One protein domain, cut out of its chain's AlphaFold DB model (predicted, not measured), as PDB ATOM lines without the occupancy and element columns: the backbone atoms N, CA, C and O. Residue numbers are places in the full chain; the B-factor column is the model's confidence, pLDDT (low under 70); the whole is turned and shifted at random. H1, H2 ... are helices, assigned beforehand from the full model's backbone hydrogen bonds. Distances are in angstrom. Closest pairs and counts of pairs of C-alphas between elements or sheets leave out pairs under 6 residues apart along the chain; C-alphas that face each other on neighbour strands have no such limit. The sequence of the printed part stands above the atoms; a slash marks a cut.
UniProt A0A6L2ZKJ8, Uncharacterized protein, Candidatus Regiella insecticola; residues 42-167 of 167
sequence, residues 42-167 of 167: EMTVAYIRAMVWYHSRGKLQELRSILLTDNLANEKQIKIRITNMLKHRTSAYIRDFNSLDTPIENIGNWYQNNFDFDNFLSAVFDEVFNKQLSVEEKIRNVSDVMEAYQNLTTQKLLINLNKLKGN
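This is residues 42 to 167 of the 167 residues of an uncharacterized protein of Candidatus Regiella insecticola (UniProt A0A6L2ZKJ8). This is a rod-like bundle of four helices, H1, H2, H4 and H5, running up and down, with the short H3 crossing from H2 to H5 near one end. The long H1 and H5 lie side by side; H2 packs on H1 and the shorter H4 packs on H5, while H2 and H4 come close without clearly touching. The printed part has 126 residues with five named helices, H1 to H5 in chain order, and no named strand: all helix. It is compact, with a radius of gyration of the C-alphas of 15.9 A and spans of 54 by 23 by 20 A.

Start at H1, residues 42 to 69, which forms a hairpin with H2, residues 75 to 98: their closest C-alphas, of Lys 59 and Leu 86, are 7.1 A apart. Residues 93 to 98 of H2 touch H3, residues 107 to 114, closest at the C-alphas of Ile 94 and Gly 108, 4.2 A. H5, residues 135 to 165, is the hub; it touches H1 at a shallow tilt of 20 degrees, opposite ways, closest at the C-alphas of Leu 60 and Ile 139, 6.3 A. H4, residues 117 to 128, and H5 form a hairpin, closest at the C-alphas of Glu 127 and Lys 138, 5.5 A. H2 and H5 are apart. Every O i to N i+4 pair is within hydrogen-bond range in H3, H4 and H5; in H1 it is 23 of 24, in H2 19 of 20.

Find C-alpha 42 at (116.515, 137.134, 125.961), where H1 begins its 41.1 A. H2 spans 34.5 A. H5 runs 44.8 A to C-alpha 165 at (106.532, 131.656, 127.103).

The C-alphas of Asn 71 and Asn 167, the two farthest apart, are 54.7 A apart. The printed part has no cut, and no link is long. Look for low confidence at residues 166 to 167, under 70.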
ATOM      1  N   GLU A  42     115.211 136.976 126.603       89.88
ATOM      2  CA  GLU A  42     116.515 137.134 125.961       89.88
ATOM      3  C   GLU A  42     117.358 138.213 126.648       89.88
ATOM      4  O   GLU A  42     118.517 137.962 126.989       89.88
ATOM      5  N   MET A  43     116.774 139.391 126.900       90.56
ATOM      6  CA  MET A  43     117.458 140.485 127.595       90.56
ATOM      7  C   MET A  43     117.836 140.090 129.021       90.56
ATOM      8  O   MET A  43     118.945 140.380 129.461       90.56
ATOM      9  N   THR A  44     116.949 139.378 129.719       92.12
ATOM     10  CA  THR A  44     117.184 138.882 131.081       92.12
ATOM     11  C   THR A  44     118.411 137.970 131.122       92.12
ATOM     12  O   THR A  44     119.323 138.178 131.923       92.12
ATOM     13  N   VAL A  45     118.482 136.987 130.217       93.38
ATOM     14  CA  VAL A  45     119.611 136.046 130.139       93.38
ATOM     15  C   VAL A  45     120.907 136.761 129.773       93.38
ATOM     16  O   VAL A  45     121.936 136.526 130.412       93.38
ATOM     17  N   ALA A  46     120.871 137.634 128.763       92.94
ATOM     18  CA  ALA A  46     122.046 138.378 128.322       92.94
ATOM     19  C   ALA A  46     122.596 139.281 129.437       92.94
ATOM     20  O   ALA A  46     123.801 139.267 129.699       92.94
ATOM     21  N   TYR A  47     121.714 140.002 130.134       93.12
ATOM     22  CA  TYR A  47     122.082 140.887 131.234       93.12
ATOM     23  C   TYR A  47     122.705 140.119 132.401       93.12
ATOM     24  O   TYR A  47     123.809 140.450 132.835       93.12
ATOM     25  N   ILE A  48     122.053 139.049 132.871       92.94
ATOM     26  CA  ILE A  48     122.572 138.226 133.973       92.94
ATOM     27  C   ILE A  48     123.939 137.653 133.613       92.94
ATOM     28  O   ILE A  48     124.871 137.731 134.414       92.94
ATOM     29  N   ARG A  49     124.100 137.124 132.393       92.94
ATOM     30  CA  ARG A  49     125.382 136.569 131.948       92.94
ATOM     31  C   ARG A  49     126.487 137.629 131.950       92.94
ATOM     32  O   ARG A  49     127.578 137.364 132.455       92.94
ATOM     33  N   ALA A  50     126.200 138.815 131.418       92.38
ATOM     34  CA  ALA A  50     127.155 139.914 131.371       92.38
ATOM     35  C   ALA A  50     127.557 140.382 132.778       92.38
ATOM     36  O   ALA A  50     128.747 140.525 133.060       92.38
ATOM     37  N   MET A  51     126.585 140.558 133.676       91.62
ATOM     38  CA  MET A  51     126.829 141.032 135.038       91.62
ATOM     39  C   MET A  51     127.607 140.024 135.882       91.62
ATOM     40  O   MET A  51     128.576 140.403 136.545       91.62
ATOM     41  N   VAL A  52     127.246 138.738 135.827       91.38
ATOM     42  CA  VAL A  52     127.997 137.688 136.532       91.38
ATOM     43  C   VAL A  52     129.442 137.656 136.037       91.38
ATOM     44  O   VAL A  52     130.359 137.732 136.851       91.38
ATOM     45  N   TRP A  53     129.665 137.652 134.718       90.19
ATOM     46  CA  TRP A  53     131.017 137.616 134.154       90.19
ATOM     47  C   TRP A  53     131.850 138.851 134.520       90.19
ATOM     48  O   TRP A  53     133.009 138.732 134.930       90.19
ATOM     49  N   TYR A  54     131.255 140.043 134.428       89.88
ATOM     50  CA  TYR A  54     131.897 141.294 134.829       89.88
ATOM     51  C   TYR A  54     132.393 141.229 136.280       89.88
ATOM     52  O   TYR A  54     133.530 141.607 136.580       89.88
ATOM     53  N   HIS A  55     131.573 140.696 137.185       88.12
ATOM     54  CA  HIS A  55     131.947 140.541 138.585       88.12
ATOM     55  C   HIS A  55     132.976 139.429 138.826       88.12
ATOM     56  O   HIS A  55     133.886 139.638 139.634       88.12
ATOM     57  N   SER A  56     132.888 138.305 138.109       89.81
ATOM     58  CA  SER A  56     133.857 137.202 138.177       89.81
ATOM     59  C   SER A  56     135.274 137.663 137.836       89.81
ATOM     60  O   SER A  56     136.213 137.357 138.572       89.81
ATOM     61  N   ARG A  57     135.447 138.504 136.806       89.06
ATOM     62  CA  ARG A  57     136.769 139.047 136.432       89.06
ATOM     63  C   ARG A  57     137.444 139.824 137.561       89.06
ATOM     64  O   ARG A  57     138.642 139.668 137.782       89.06
ATOM     65  N   GLY A  58     136.681 140.629 138.300       90.12
ATOM     66  CA  GLY A  58     137.202 141.329 139.477       90.12
ATOM     67  C   GLY A  58     137.657 140.363 140.576       90.12
ATOM     68  O   GLY A  58     138.676 140.595 141.223       90.12
ATOM     69  N   LYS A  59     136.943 139.244 140.752       92.12
ATOM     70  CA  LYS A  59     137.278 138.217 141.748       92.12
ATOM     71  C   LYS A  59     138.470 137.362 141.379       92.12
ATOM     72  O   LYS A  59     139.214 136.991 142.276       92.12
ATOM     73  N   LEU A  60     138.715 137.128 140.097       95.62
ATOM     74  CA  LEU A  60     139.950 136.486 139.650       95.62
ATOM     75  C   LEU A  60     141.180 137.331 140.004       95.62
ATOM     76  O   LEU A  60     142.192 136.783 140.431       95.62
ATOM     77  N   GLN A  61     141.093 138.662 139.910       94.75
ATOM     78  CA  GLN A  61     142.198 139.538 140.314       94.75
ATOM     79  C   GLN A  61     142.414 139.547 141.835       94.75
ATOM     80  O   GLN A  61     143.552 139.517 142.300       94.75
ATOM     81  N   GLU A  62     141.334 139.567 142.616       94.69
ATOM     82  CA  GLU A  62     141.413 139.481 144.079       94.69
ATOM     83  C   GLU A  62     141.956 138.115 144.531       94.69
ATOM     84  O   GLU A  62     142.834 138.052 145.391       94.69
ATOM     85  N   LEU A  63     141.527 137.030 143.879       97.00
ATOM     86  CA  LEU A  63     142.069 135.690 144.091       97.00
ATOM     87  C   LEU A  63     143.556 135.632 143.744       97.00
ATOM     88  O   LEU A  63     144.335 135.099 144.528       97.00
ATOM     89  N   ARG A  64     143.969 136.221 142.616       97.19
ATOM     90  CA  ARG A  64     145.385 136.304 142.233       97.19
ATOM     91  C   ARG A  64     146.202 136.981 143.330       97.19
ATOM     92  O   ARG A  64     147.261 136.477 143.683       97.19
ATOM     93  N   SER A  65     145.693 138.071 143.908       96.19
ATOM     94  CA  SER A  65     146.343 138.721 145.049       96.19
ATOM     95  C   SER A  65     146.504 137.757 146.225       96.19
ATOM     96  O   SER A  65     147.614 137.630 146.721       96.19
ATOM     97  N   ILE A  66     145.442 137.049 146.632       95.56
ATOM     98  CA  ILE A  66     145.490 136.067 147.733       95.56
ATOM     99  C   ILE A  66     146.564 135.005 147.469       95.56
ATOM    100  O   ILE A  66     147.369 134.713 148.348       95.56
ATOM    101  N   LEU A  67     146.605 134.453 146.253       95.81
ATOM    102  CA  LEU A  67     147.554 133.402 145.882       95.81
ATOM    103  C   LEU A  67     149.018 133.869 145.878       95.81
ATOM    104  O   LEU A  67     149.908 133.043 146.067       95.81
ATOM    105  N   LEU A  68     149.268 135.160 145.645       95.00
ATOM    106  CA  LEU A  68     150.614 135.738 145.621       95.00
ATOM    107  C   LEU A  68     151.086 136.223 146.995       95.00
ATOM    108  O   LEU A  68     152.288 136.218 147.251       95.00
ATOM    109  N   THR A  69     150.173 136.686 147.852       93.12
ATOM    110  CA  THR A  69     150.534 137.359 149.108       93.12
ATOM    111  C   THR A  69     150.365 136.496 150.345       93.12
ATOM    112  O   THR A  69     151.053 136.723 151.339       93.12
ATOM    113  N   ASP A  70     149.436 135.542 150.325       91.25
ATOM    114  CA  ASP A  70     149.060 134.820 151.531       91.25
ATOM    115  C   ASP A  70     149.837 133.508 151.696       91.25
ATOM    116  O   ASP A  70     150.245 132.847 150.740       91.25
ATOM    117  N   ASN A  71     149.975 133.069 152.950       89.12
ATOM    118  CA  ASN A  71     150.524 131.756 153.257       89.12
ATOM    119  C   ASN A  71     149.478 130.654 153.016       89.12
ATOM    120  O   ASN A  71     148.639 130.375 153.878       89.12
ATOM    121  N   LEU A  72     149.580 129.976 151.870       89.50
ATOM    122  CA  LEU A  72     148.681 128.883 151.482       89.50
ATOM    123  C   LEU A  72     148.741 127.650 152.400       89.50
ATOM    124  O   LEU A  72     147.836 126.820 152.343       89.50
ATOM    125  N   ALA A  73     149.743 127.532 153.282       89.75
ATOM    126  CA  ALA A  73     149.762 126.484 154.303       89.75
ATOM    127  C   ALA A  73     148.644 126.659 155.348       89.75
ATOM    128  O   ALA A  73     148.243 125.689 155.989       89.75
ATOM    129  N   ASN A  74     148.103 127.873 155.512       93.62
ATOM    130  CA  ASN A  74     146.959 128.133 156.386       93.62
ATOM    131  C   ASN A  74     145.627 127.921 155.648       93.62
ATOM    132  O   ASN A  74     144.802 128.829 155.523       93.62
ATOM    133  N   GLU A  75     145.424 126.701 155.153       94.38
ATOM    134  CA  GLU A  75     144.318 126.332 154.263       94.38
ATOM    135  C   GLU A  75     142.948 126.790 154.787       94.38
ATOM    136  O   GLU A  75     142.145 127.353 154.042       94.38
ATOM    137  N   LYS A  76     142.697 126.631 156.092       95.75
ATOM    138  CA  LYS A  76     141.439 127.042 156.730       95.75
ATOM    139  C   LYS A  76     141.173 128.541 156.573       95.75
ATOM    140  O   LYS A  76     140.060 128.921 156.215       95.75
ATOM    141  N   GLN A  77     142.162 129.394 156.846       94.94
ATOM    142  CA  GLN A  77     141.976 130.843 156.720       94.94
ATOM    143  C   GLN A  77     141.812 131.269 155.261       94.94
ATOM    144  O   GLN A  77     140.955 132.101 154.967       94.94
ATOM    145  N   ILE A  78     142.563 130.654 154.346       95.50
ATOM    146  CA  ILE A  78     142.449 130.928 152.908       95.50
ATOM    147  C   ILE A  78     141.066 130.541 152.385       95.50
ATOM    148  O   ILE A  78     140.426 131.346 151.707       95.50
ATOM    149  N   LYS A  79     140.553 129.362 152.765       96.81
ATOM    150  CA  LYS A  79     139.191 128.925 152.422       96.81
ATOM    151  C   LYS A  79     138.147 129.934 152.891       96.81
ATOM    152  O   LYS A  79     137.328 130.373 152.090       96.81
ATOM    153  N   ILE A  80     138.224 130.380 154.149       95.62
ATOM    154  CA  ILE A  80     137.310 131.399 154.696       95.62
ATOM    155  C   ILE A  80     137.384 132.701 153.888       95.62
ATOM    156  O   ILE A  80     136.348 133.252 153.509       95.62
ATOM    157  N   ARG A  81     138.593 133.192 153.596       95.06
ATOM    158  CA  ARG A  81     138.790 134.446 152.856       95.06
ATOM    159  C   ARG A  81     138.217 134.364 151.442       95.06
ATOM    160  O   ARG A  81     137.466 135.254 151.049       95.06
ATOM    161  N   ILE A  82     138.511 133.290 150.709       95.75
ATOM    162  CA  ILE A  82     138.000 133.058 149.350       95.75
ATOM    163  C   ILE A  82     136.474 132.893 149.362       95.75
ATOM    164  O   ILE A  82     135.789 133.516 148.551       95.75
ATOM    165  N   THR A  83     135.913 132.129 150.305       95.69
ATOM    166  CA  THR A  83     134.455 132.004 150.458       95.69
ATOM    167  C   THR A  83     133.801 133.362 150.683       95.69
ATOM    168  O   THR A  83     132.837 133.691 149.993       95.69
ATOM    169  N   ASN A  84     134.323 134.168 151.609       93.31
ATOM    170  CA  ASN A  84     133.773 135.489 151.905       93.31
ATOM    171  C   ASN A  84     133.874 136.421 150.696       93.31
ATOM    172  O   ASN A  84     132.905 137.101 150.353       93.31
ATOM    173  N   MET A  85     135.021 136.405 150.014       93.25
ATOM    174  CA  MET A  85     135.252 137.149 148.783       93.25
ATOM    175  C   MET A  85     134.195 136.816 147.719       93.25
ATOM    176  O   MET A  85     133.631 137.739 147.124       93.25
ATOM    177  N   LEU A  86     133.931 135.529 147.475       92.44
ATOM    178  CA  LEU A  86     132.980 135.073 146.459       92.44
ATOM    179  C   LEU A  86     131.529 135.360 146.881       92.44
ATOM    180  O   LEU A  86     130.791 135.976 146.113       92.44
ATOM    181  N   LYS A  87     131.144 135.040 148.127       88.75
ATOM    182  CA  LYS A  87     129.786 135.283 148.657       88.75
ATOM    183  C   LYS A  87     129.401 136.760 148.657       88.75
ATOM    184  O   LYS A  87     128.322 137.105 148.187       88.75
ATOM    185  N   HIS A  88     130.276 137.639 149.150       82.69
ATOM    186  CA  HIS A  88     129.970 139.067 149.275       82.69
ATOM    187  C   HIS A  88     129.610 139.701 147.924       82.69
ATOM    188  O   HIS A  88     128.706 140.529 147.828       82.69
ATOM    189  N   ARG A  89     130.299 139.296 146.852       71.75
ATOM    190  CA  ARG A  89     130.027 139.826 145.512       71.75
ATOM    191  C   ARG A  89     128.804 139.192 144.872       71.75
ATOM    192  O   ARG A  89     128.100 139.909 144.169       71.75
ATOM    193  N   THR A  90     128.530 137.922 145.172       82.06
ATOM    194  CA  THR A  90     127.251 137.294 144.838       82.06
ATOM    195  C   THR A  90     126.090 138.101 145.392       82.06
ATOM    196  O   THR A  90     125.253 138.557 144.625       82.06
ATOM    197  N   SER A  91     126.090 138.421 146.685       82.19
ATOM    198  CA  SER A  91     125.012 139.209 147.292       82.19
ATOM    199  C   SER A  91     124.774 140.569 146.617       82.19
ATOM    200  O   SER A  91     123.628 141.003 146.526       82.19
ATOM    201  N   ALA A  92     125.828 141.225 146.116       81.44
ATOM    202  CA  ALA A  92     125.701 142.509 145.431       81.44
ATOM    203  C   ALA A  92     124.885 142.395 144.133       81.44
ATOM    204  O   ALA A  92     123.883 143.093 143.994       81.44
ATOM    205  N   TYR A  93     125.255 141.485 143.224       87.06
ATOM    206  CA  TYR A  93     124.523 141.359 141.960       87.06
ATOM    207  C   TYR A  93     123.144 140.716 142.134       87.06
ATOM    208  O   TYR A  93     122.254 140.997 141.347       87.06
ATOM    209  N   ILE A  94     122.922 139.896 143.168       91.12
ATOM    210  CA  ILE A  94     121.591 139.338 143.463       91.12
ATOM    211  C   ILE A  94     120.587 140.450 143.781       91.12
ATOM    212  O   ILE A  94     119.460 140.431 143.287       91.12
ATOM    213  N   ARG A  95     121.003 141.450 144.565       89.19
ATOM    214  CA  ARG A  95     120.172 142.624 144.845       89.19
ATOM    215  C   ARG A  95     119.883 143.414 143.571       89.19
ATOM    216  O   ARG A  95     118.739 143.793 143.348       89.19
ATOM    217  N   ASP A  96     120.903 143.623 142.744       89.44
ATOM    218  CA  ASP A  96     120.751 144.344 141.481       89.44
ATOM    219  C   ASP A  96     119.801 143.581 140.537       89.44
ATOM    220  O   ASP A  96     118.903 144.177 139.952       89.44
ATOM    221  N   PHE A  97     119.897 142.251 140.473       93.50
ATOM    222  CA  PHE A  97     118.993 141.399 139.696       93.50
ATOM    223  C   PHE A  97     117.544 141.487 140.176       93.50
ATOM    224  O   PHE A  97     116.641 141.579 139.354       93.50
ATOM    225  N   ASN A  98     117.306 141.510 141.488       92.75
ATOM    226  CA  ASN A  98     115.956 141.667 142.039       92.75
ATOM    227  C   ASN A  98     115.336 143.044 141.755       92.75
ATOM    228  O   ASN A  98     114.124 143.184 141.870       92.75
ATOM    229  N   SER A  99     116.137 144.050 141.390       89.38
ATOM    230  CA  SER A  99     115.624 145.369 140.996       89.38
ATOM    231  C   SER A  99     115.130 145.429 139.545       89.38
ATOM    232  O   SER A  99     114.517 146.419 139.147       89.38
ATOM    233  N   LEU A 100     115.400 144.389 138.749       89.12
ATOM    234  CA  LEU A 100     115.003 144.322 137.348       89.12
ATOM    235  C   LEU A 100     113.543 143.877 137.221       89.12
ATOM    236  O   LEU A 100     113.136 142.877 137.814       89.12
ATOM    237  N   ASP A 101     112.789 144.555 136.358       89.44
ATOM    238  CA  ASP A 101     111.495 144.055 135.901       89.44
ATOM    239  C   ASP A 101     111.721 142.971 134.836       89.44
ATOM    240  O   ASP A 101     112.041 143.271 133.684       89.44
ATOM    241  N   THR A 102     111.634 141.698 135.233       91.06
ATOM    242  CA  THR A 102     111.891 140.538 134.357       91.06
ATOM    243  C   THR A 102     110.741 139.527 134.399       91.06
ATOM    244  O   THR A 102     109.896 139.585 135.294       91.06
ATOM    245  N   PRO A 103     110.674 138.551 133.468       90.44
ATOM    246  CA  PRO A 103     109.629 137.525 133.455       90.44
ATOM    247  C   PRO A 103     109.582 136.676 134.726       90.44
ATOM    248  O   PRO A 103     108.524 136.147 135.050       90.44
ATOM    249  N   ILE A 104     110.698 136.580 135.450       91.31
ATOM    250  CA  ILE A 104     110.780 135.920 136.750       91.31
ATOM    251  C   ILE A 104     110.846 137.007 137.824       91.31
ATOM    252  O   ILE A 104     111.811 137.768 137.900       91.31
ATOM    253  N   GLU A 105     109.828 137.068 138.675       90.44
ATOM    254  CA  GLU A 105     109.843 137.961 139.832       90.44
ATOM    255  C   GLU A 105     111.007 137.597 140.767       90.44
ATOM    256  O   GLU A 105     111.266 136.417 141.015       90.44
ATOM    257  N   ASN A 106     111.718 138.602 141.288       91.94
ATOM    258  CA  ASN A 106     112.897 138.403 142.137       91.94
ATOM    259  C   ASN A 106     113.927 137.446 141.498       91.94
ATOM    260  O   ASN A 106     114.386 136.477 142.112       91.94
ATOM    261  N   ILE A 107     114.287 137.710 140.237       94.38
ATOM    262  CA  ILE A 107     115.205 136.874 139.449       94.38
ATOM    263  C   ILE A 107     116.576 136.677 140.114       94.38
ATOM    264  O   ILE A 107     117.205 135.636 139.929       94.38
ATOM    265  N   GLY A 108     117.028 137.624 140.938       94.12
ATOM    266  CA  GLY A 108     118.202 137.445 141.787       94.12
ATOM    267  C   GLY A 108     118.011 136.290 142.764       94.12
ATOM    268  O   GLY A 108     118.797 135.349 142.756       94.12
ATOM    269  N   ASN A 109     116.937 136.291 143.553       94.94
ATOM    270  CA  ASN A 109     116.648 135.191 144.481       94.94
ATOM    271  C   ASN A 109     116.532 133.853 143.742       94.94
ATOM    272  O   ASN A 109     117.067 132.841 144.196       94.94
ATOM    273  N   TRP A 110     115.885 133.852 142.571       95.69
ATOM    274  CA  TRP A 110     115.835 132.669 141.716       95.69
ATOM    275  C   TRP A 110     117.245 132.200 141.324       95.69
ATOM    276  O   TRP A 110     117.552 131.016 141.469       95.69
ATOM    277  N   TYR A 111     118.120 133.109 140.883       94.81
ATOM    278  CA  TYR A 111     119.490 132.784 140.486       94.81
ATOM    279  C   TYR A 111     120.285 132.203 141.657       94.81
ATOM    280  O   TYR A 111     120.903 131.152 141.512       94.81
ATOM    281  N   GLN A 112     120.215 132.836 142.832       93.50
ATOM    282  CA  GLN A 112     120.885 132.366 144.046       93.50
ATOM    283  C   GLN A 112     120.454 130.946 144.428       93.50
ATOM    284  O   GLN A 112     121.304 130.122 144.744       93.50
ATOM    285  N   ASN A 113     119.155 130.647 144.361       94.88
ATOM    286  CA  ASN A 113     118.621 129.333 144.725       94.88
ATOM    287  C   ASN A 113     118.962 128.235 143.704       94.88
ATOM    288  O   ASN A 113     118.876 127.052 144.022       94.88
ATOM    289  N   ASN A 114     119.311 128.610 142.470       95.62
ATOM    290  CA  ASN A 114     119.610 127.669 141.387       95.62
ATOM    291  C   ASN A 114     121.109 127.529 141.090       95.62
ATOM    292  O   ASN A 114     121.497 126.592 140.375       95.62
ATOM    293  N   PHE A 115     121.934 128.429 141.630       94.44
ATOM    294  CA  PHE A 115     123.386 128.363 141.567       94.44
ATOM    295  C   PHE A 115     123.919 127.405 142.639       94.44
ATOM    296  O   PHE A 115     123.675 127.580 143.830       94.44
ATOM    297  N   ASP A 116     124.677 126.399 142.215       95.19
ATOM    298  CA  ASP A 116     125.251 125.393 143.111       95.19
ATOM    299  C   ASP A 116     126.541 125.913 143.758       95.19
ATOM    300  O   ASP A 116     127.654 125.648 143.303       95.19
ATOM    301  N   PHE A 117     126.374 126.748 144.786       92.94
ATOM    302  CA  PHE A 117     127.485 127.478 145.392       92.94
ATOM    303  C   PHE A 117     128.464 126.577 146.151       92.94
ATOM    304  O   PHE A 117     129.663 126.859 146.166       92.94
ATOM    305  N   ASP A 118     127.975 125.502 146.762       94.50
ATOM    306  CA  ASP A 118     128.803 124.615 147.574       94.50
ATOM    307  C   ASP A 118     129.742 123.782 146.693       94.50
ATOM    308  O   ASP A 118     130.953 123.764 146.932       94.50
ATOM    309  N   ASN A 119     129.225 123.184 145.612       97.38
ATOM    310  CA  ASN A 119     130.067 122.455 144.660       97.38
ATOM    311  C   ASN A 119     130.989 123.402 143.878       97.38
ATOM    312  O   ASN A 119     132.154 123.072 143.641       97.38
ATOM    313  N   PHE A 120     130.516 124.611 143.554       96.38
ATOM    314  CA  PHE A 120     131.351 125.661 142.970       96.38
ATOM    315  C   PHE A 120     132.558 125.983 143.860       96.38
ATOM    316  O   PHE A 120     133.691 125.988 143.380       96.38
ATOM    317  N   LEU A 121     132.341 126.216 145.158       96.62
ATOM    318  CA  LEU A 121     133.434 126.485 146.093       96.62
ATOM    319  C   LEU A 121     134.407 125.314 146.200       96.62
ATOM    320  O   LEU A 121     135.613 125.550 146.243       96.62
ATOM    321  N   SER A 122     133.901 124.078 146.237       97.88
ATOM    322  CA  SER A 122     134.758 122.890 146.266       97.88
ATOM    323  C   SER A 122     135.688 122.857 145.053       97.88
ATOM    324  O   SER A 122     136.900 122.788 145.228       97.88
ATOM    325  N   ALA A 123     135.142 123.030 143.845       98.12
ATOM    326  CA  ALA A 123     135.926 123.045 142.611       98.12
ATOM    327  C   ALA A 123     136.956 124.189 142.582       98.12
ATOM    328  O   ALA A 123     138.094 123.998 142.160       98.12
ATOM    329  N   VAL A 124     136.601 125.378 143.085       97.75
ATOM    330  CA  VAL A 124     137.564 126.484 143.231       97.75
ATOM    331  C   VAL A 124     138.705 126.106 144.179       97.75
ATOM    332  O   VAL A 124     139.861 126.428 143.906       97.75
ATOM    333  N   PHE A 125     138.406 125.442 145.297       98.06
ATOM    334  CA  PHE A 125     139.432 125.022 146.249       98.06
ATOM    335  C   PHE A 125     140.349 123.939 145.695       98.06
ATOM    336  O   PHE A 125     141.553 124.011 145.949       98.06
ATOM    337  N   ASP A 126     139.817 122.999 144.919       97.88
ATOM    338  CA  ASP A 126     140.613 121.956 144.272       97.88
ATOM    339  C   ASP A 126     141.699 122.572 143.377       97.88
ATOM    340  O   ASP A 126     142.870 122.199 143.473       97.88
ATOM    341  N   GLU A 127     141.357 123.608 142.607       97.88
ATOM    342  CA  GLU A 127     142.327 124.349 141.795       97.88
ATOM    343  C   GLU A 127     143.292 125.184 142.652       97.88
ATOM    344  O   GLU A 127     144.513 125.118 142.489       97.88
ATOM    345  N   VAL A 128     142.773 125.951 143.617       96.88
ATOM    346  CA  VAL A 128     143.576 126.842 144.478       96.88
ATOM    347  C   VAL A 128     144.657 126.084 145.250       96.88
ATOM    348  O   VAL A 128     145.796 126.560 145.353       96.88
ATOM    349  N   PHE A 129     144.333 124.904 145.778       97.06
ATOM    350  CA  PHE A 129     145.252 124.101 146.586       97.06
ATOM    351  C   PHE A 129     146.015 123.044 145.783       97.06
ATOM    352  O   PHE A 129     146.840 122.324 146.353       97.06
ATOM    353  N   ASN A 130     145.843 123.000 144.458       96.38
ATOM    354  CA  ASN A 130     146.650 122.146 143.602       96.38
ATOM    355  C   ASN A 130     148.126 122.581 143.648       96.38
ATOM    356  O   ASN A 130     148.490 123.693 143.262       96.38
ATOM    357  N   LYS A 131     149.001 121.705 144.148       94.44
ATOM    358  CA  LYS A 131     150.434 122.000 144.325       94.44
ATOM    359  C   LYS A 131     151.231 121.953 143.021       94.44
ATOM    360  O   LYS A 131     152.348 122.450 143.001       94.44
ATOM    361  N   GLN A 132     150.672 121.353 141.971       96.56
ATOM    362  CA  GLN A 132     151.338 121.200 140.674       96.56
ATOM    363  C   GLN A 132     151.121 122.400 139.749       96.56
ATOM    364  O   GLN A 132     151.777 122.496 138.719       96.56
ATOM    365  N   LEU A 133     150.206 123.304 140.107       96.19
ATOM    366  CA  LEU A 133     149.855 124.459 139.289       96.19
ATOM    367  C   LEU A 133     150.558 125.722 139.782       96.19
ATOM    368  O   LEU A 133     150.592 126.017 140.983       96.19
ATOM    369  N   SER A 134     151.047 126.514 138.835       97.06
ATOM    370  CA  SER A 134     151.434 127.902 139.069       97.06
ATOM    371  C   SER A 134     150.218 128.767 139.410       97.06
ATOM    372  O   SER A 134     149.070 128.403 139.151       97.06
ATOM    373  N   VAL A 135     150.455 129.954 139.972       96.44
ATOM    374  CA  VAL A 135     149.375 130.903 140.291       96.44
ATOM    375  C   VAL A 135     148.533 131.232 139.057       96.44
ATOM    376  O   VAL A 135     147.310 131.217 139.138       96.44
ATOM    377  N   GLU A 136     149.157 131.475 137.905       97.31
ATOM    378  CA  GLU A 136     148.424 131.829 136.685       97.31
ATOM    379  C   GLU A 136     147.601 130.662 136.128       97.31
ATOM    380  O   GLU A 136     146.474 130.871 135.678       97.31
ATOM    381  N   GLU A 137     148.099 129.427 136.231       98.06
ATOM    382  CA  GLU A 137     147.322 128.237 135.866       98.06
ATOM    383  C   GLU A 137     146.109 128.058 136.779       98.06
ATOM    384  O   GLU A 137     145.012 127.814 136.281       98.06
ATOM    385  N   LYS A 138     146.265 128.271 138.092       98.31
ATOM    386  CA  LYS A 138     145.140 128.244 139.041       98.31
ATOM    387  C   LYS A 138     144.087 129.284 138.693       98.31
ATOM    388  O   LYS A 138     142.903 128.977 138.701       98.31
ATOM    389  N   ILE A 139     144.498 130.513 138.376       98.19
ATOM    390  CA  ILE A 139     143.563 131.582 138.003       98.19
ATOM    391  C   ILE A 139     142.815 131.243 136.717       98.19
ATOM    392  O   ILE A 139     141.601 131.441 136.660       98.19
ATOM    393  N   ARG A 140     143.506 130.705 135.708       97.75
ATOM    394  CA  ARG A 140     142.863 130.243 134.475       97.75
ATOM    395  C   ARG A 140     141.850 129.135 134.766       97.75
ATOM    396  O   ARG A 140     140.694 129.279 134.398       97.75
ATOM    397  N   ASN A 141     142.244 128.095 135.496       98.38
ATOM    398  CA  ASN A 141     141.356 126.972 135.789       98.38
ATOM    399  C   ASN A 141     140.151 127.400 136.648       98.38
ATOM    400  O   ASN A 141     139.026 126.979 136.404       98.38
ATOM    401  N   VAL A 142     140.346 128.304 137.615       98.06
ATOM    402  CA  VAL A 142     139.236 128.881 138.392       98.06
ATOM    403  C   VAL A 142     138.302 129.712 137.507       98.06
ATOM    404  O   VAL A 142     137.091 129.697 137.729       98.06
ATOM    405  N   SER A 143     138.821 130.417 136.498       97.38
ATOM    406  CA  SER A 143     137.985 131.094 135.498       97.38
ATOM    407  C   SER A 143     137.101 130.099 134.744       97.38
ATOM    408  O   SER A 143     135.906 130.353 134.592       97.38
ATOM    409  N   ASP A 144     137.657 128.956 134.338       97.44
ATOM    410  CA  ASP A 144     136.916 127.894 133.647       97.44
ATOM    411  C   ASP A 144     135.830 127.290 134.559       97.44
ATOM    412  O   ASP A 144     134.691 127.086 134.135       97.44
ATOM    413  N   VAL A 145     136.135 127.088 135.849       97.69
ATOM    414  CA  VAL A 145     135.151 126.669 136.864       97.69
ATOM    415  C   VAL A 145     134.023 127.700 136.985       97.69
ATOM    416  O   VAL A 145     132.847 127.335 136.952       97.69
ATOM    417  N   MET A 146     134.342 128.993 137.098       95.00
ATOM    418  CA  MET A 146     133.327 130.055 137.174       95.00
ATOM    419  C   MET A 146     132.401 130.043 135.954       95.00
ATOM    420  O   MET A 146     131.179 130.120 136.112       95.00
ATOM    421  N   GLU A 147     132.965 129.910 134.753       94.94
ATOM    422  CA  GLU A 147     132.197 129.838 133.513       94.94
ATOM    423  C   GLU A 147     131.306 128.588 133.460       94.94
ATOM    424  O   GLU A 147     130.124 128.688 133.122       94.94
ATOM    425  N   ALA A 148     131.822 127.421 133.854       96.62
ATOM    426  CA  ALA A 148     131.059 126.176 133.868       96.62
ATOM    427  C   ALA A 148     129.806 126.282 134.759       96.62
ATOM    428  O   ALA A 148     128.689 126.014 134.304       96.62
ATOM    429  N   TYR A 149     129.956 126.748 136.003       95.94
ATOM    430  CA  TYR A 149     128.830 126.903 136.934       95.94
ATOM    431  C   TYR A 149     127.855 128.009 136.505       95.94
ATOM    432  O   TYR A 149     126.632 127.868 136.651       95.94
ATOM    433  N   GLN A 150     128.367 129.089 135.909       93.81
ATOM    434  CA  GLN A 150     127.536 130.126 135.306       93.81
ATOM    435  C   GLN A 150     126.703 129.572 134.141       93.81
ATOM    436  O   GLN A 150     125.507 129.869 134.045       93.81
ATOM    437  N   ASN A 151     127.298 128.753 133.273       94.56
ATOM    438  CA  ASN A 151     126.626 128.144 132.130       94.56
ATOM    439  C   ASN A 151     125.548 127.151 132.570       94.56
ATOM    440  O   ASN A 151     124.423 127.230 132.074       94.56
ATOM    441  N   LEU A 152     125.836 126.298 133.556       96.44
ATOM    442  CA  LEU A 152     124.846 125.390 134.150       96.44
ATOM    443  C   LEU A 152     123.637 126.156 134.704       96.44
ATOM    444  O   LEU A 152     122.488 125.821 134.417       96.44
ATOM    445  N   THR A 153     123.882 127.232 135.450       95.62
ATOM    446  CA  THR A 153     122.805 128.061 136.014       95.62
ATOM    447  C   THR A 153     122.028 128.794 134.917       95.62
ATOM    448  O   THR A 153     120.801 128.882 134.962       95.62
ATOM    449  N   THR A 154     122.718 129.257 133.872       93.50
ATOM    450  CA  THR A 154     122.087 129.908 132.715       93.50
ATOM    451  C   THR A 154     121.202 128.944 131.923       93.50
ATOM    452  O   THR A 154     120.136 129.338 131.455       93.50
ATOM    453  N   GLN A 155     121.586 127.671 131.795       95.94
ATOM    454  CA  GLN A 155     120.736 126.652 131.173       95.94
ATOM    455  C   GLN A 155     119.446 126.438 131.974       95.94
ATOM    456  O   GLN A 155     118.361 126.439 131.390       95.94
ATOM    457  N   LYS A 156     119.537 126.347 133.309       96.62
ATOM    458  CA  LYS A 156     118.350 126.293 134.183       96.62
ATOM    459  C   LYS A 156     117.445 127.514 133.976       96.62
ATOM    460  O   LYS A 156     116.224 127.369 133.926       96.62
ATOM    461  N   LEU A 157     118.040 128.699 133.809       95.25
ATOM    462  CA  LEU A 157     117.309 129.950 133.596       95.25
ATOM    463  C   LEU A 157     116.552 129.936 132.269       95.25
ATOM    464  O   LEU A 157     115.362 130.235 132.239       95.25
ATOM    465  N   LEU A 158     117.223 129.539 131.187       93.75
ATOM    466  CA  LEU A 158     116.614 129.409 129.863       93.75
ATOM    467  C   LEU A 158     115.435 128.433 129.880       93.75
ATOM    468  O   LEU A 158     114.367 128.753 129.363       93.75
ATOM    469  N   ILE A 159     115.600 127.273 130.522       94.19
ATOM    470  CA  ILE A 159     114.521 126.288 130.677       94.19
ATOM    471  C   ILE A 159     113.327 126.911 131.406       94.19
ATOM    472  O   ILE A 159     112.191 126.725 130.977       94.19
ATOM    473  N   ASN A 160     113.563 127.658 132.489       94.12
ATOM    474  CA  ASN A 160     112.482 128.286 133.247       94.12
ATOM    475  C   ASN A 160     111.761 129.377 132.437       94.12
ATOM    476  O   ASN A 160     110.537 129.392 132.364       94.12
ATOM    477  N   LEU A 161     112.515 130.247 131.764       91.56
ATOM    478  CA  LEU A 161     111.956 131.313 130.930       91.56
ATOM    479  C   LEU A 161     111.165 130.773 129.731       91.56
ATOM    480  O   LEU A 161     110.154 131.362 129.360       91.56
ATOM    481  N   ASN A 162     111.582 129.649 129.144       89.62
ATOM    482  CA  ASN A 162     110.846 129.011 128.051       89.62
ATOM    483  C   ASN A 162     109.499 128.440 128.513       89.62
ATOM    484  O   ASN A 162     108.529 128.510 127.763       89.62
ATOM    485  N   LYS A 163     109.405 127.933 129.751       89.44
ATOM    486  CA  LYS A 163     108.121 127.495 130.328       89.44
ATOM    487  C   LYS A 163     107.134 128.653 130.471       89.44
ATOM    488  O   LYS A 163     105.947 128.460 130.257       89.44
ATOM    489  N   LEU A 164     107.629 129.849 130.786       83.00
ATOM    490  CA  LEU A 164     106.805 131.054 130.923       83.00
ATOM    491  C   LEU A 164     106.318 131.619 129.580       83.00
ATOM    492  O   LEU A 164     105.362 132.381 129.573       83.00
ATOM    493  N   LYS A 165     106.961 131.266 128.459       73.50
ATOM    494  CA  LYS A 165     106.532 131.656 127.103       73.50
ATOM    495  C   LYS A 165     105.480 130.721 126.494       73.50
ATOM    496  O   LYS A 165     104.860 131.090 125.505       73.50
ATOM    497  N   GLY A 166     105.361 129.498 127.013       59.00
ATOM    498  CA  GLY A 166     104.455 128.459 126.505       59.00
ATOM    499  C   GLY A 166     103.103 128.373 127.222       59.00
ATOM    500  O   GLY A 166     102.318 127.491 126.877       59.00
ATOM    501  N   ASN A 167     102.858 129.253 128.197       44.84
ATOM    502  CA  ASN A 167     101.576 129.476 128.877       44.84
ATOM    503  C   ASN A 167     101.006 130.832 128.460       44.84
ATOM    504  O   ASN A 167      99.767 130.978 128.532       44.84
TER     505      ASN A 167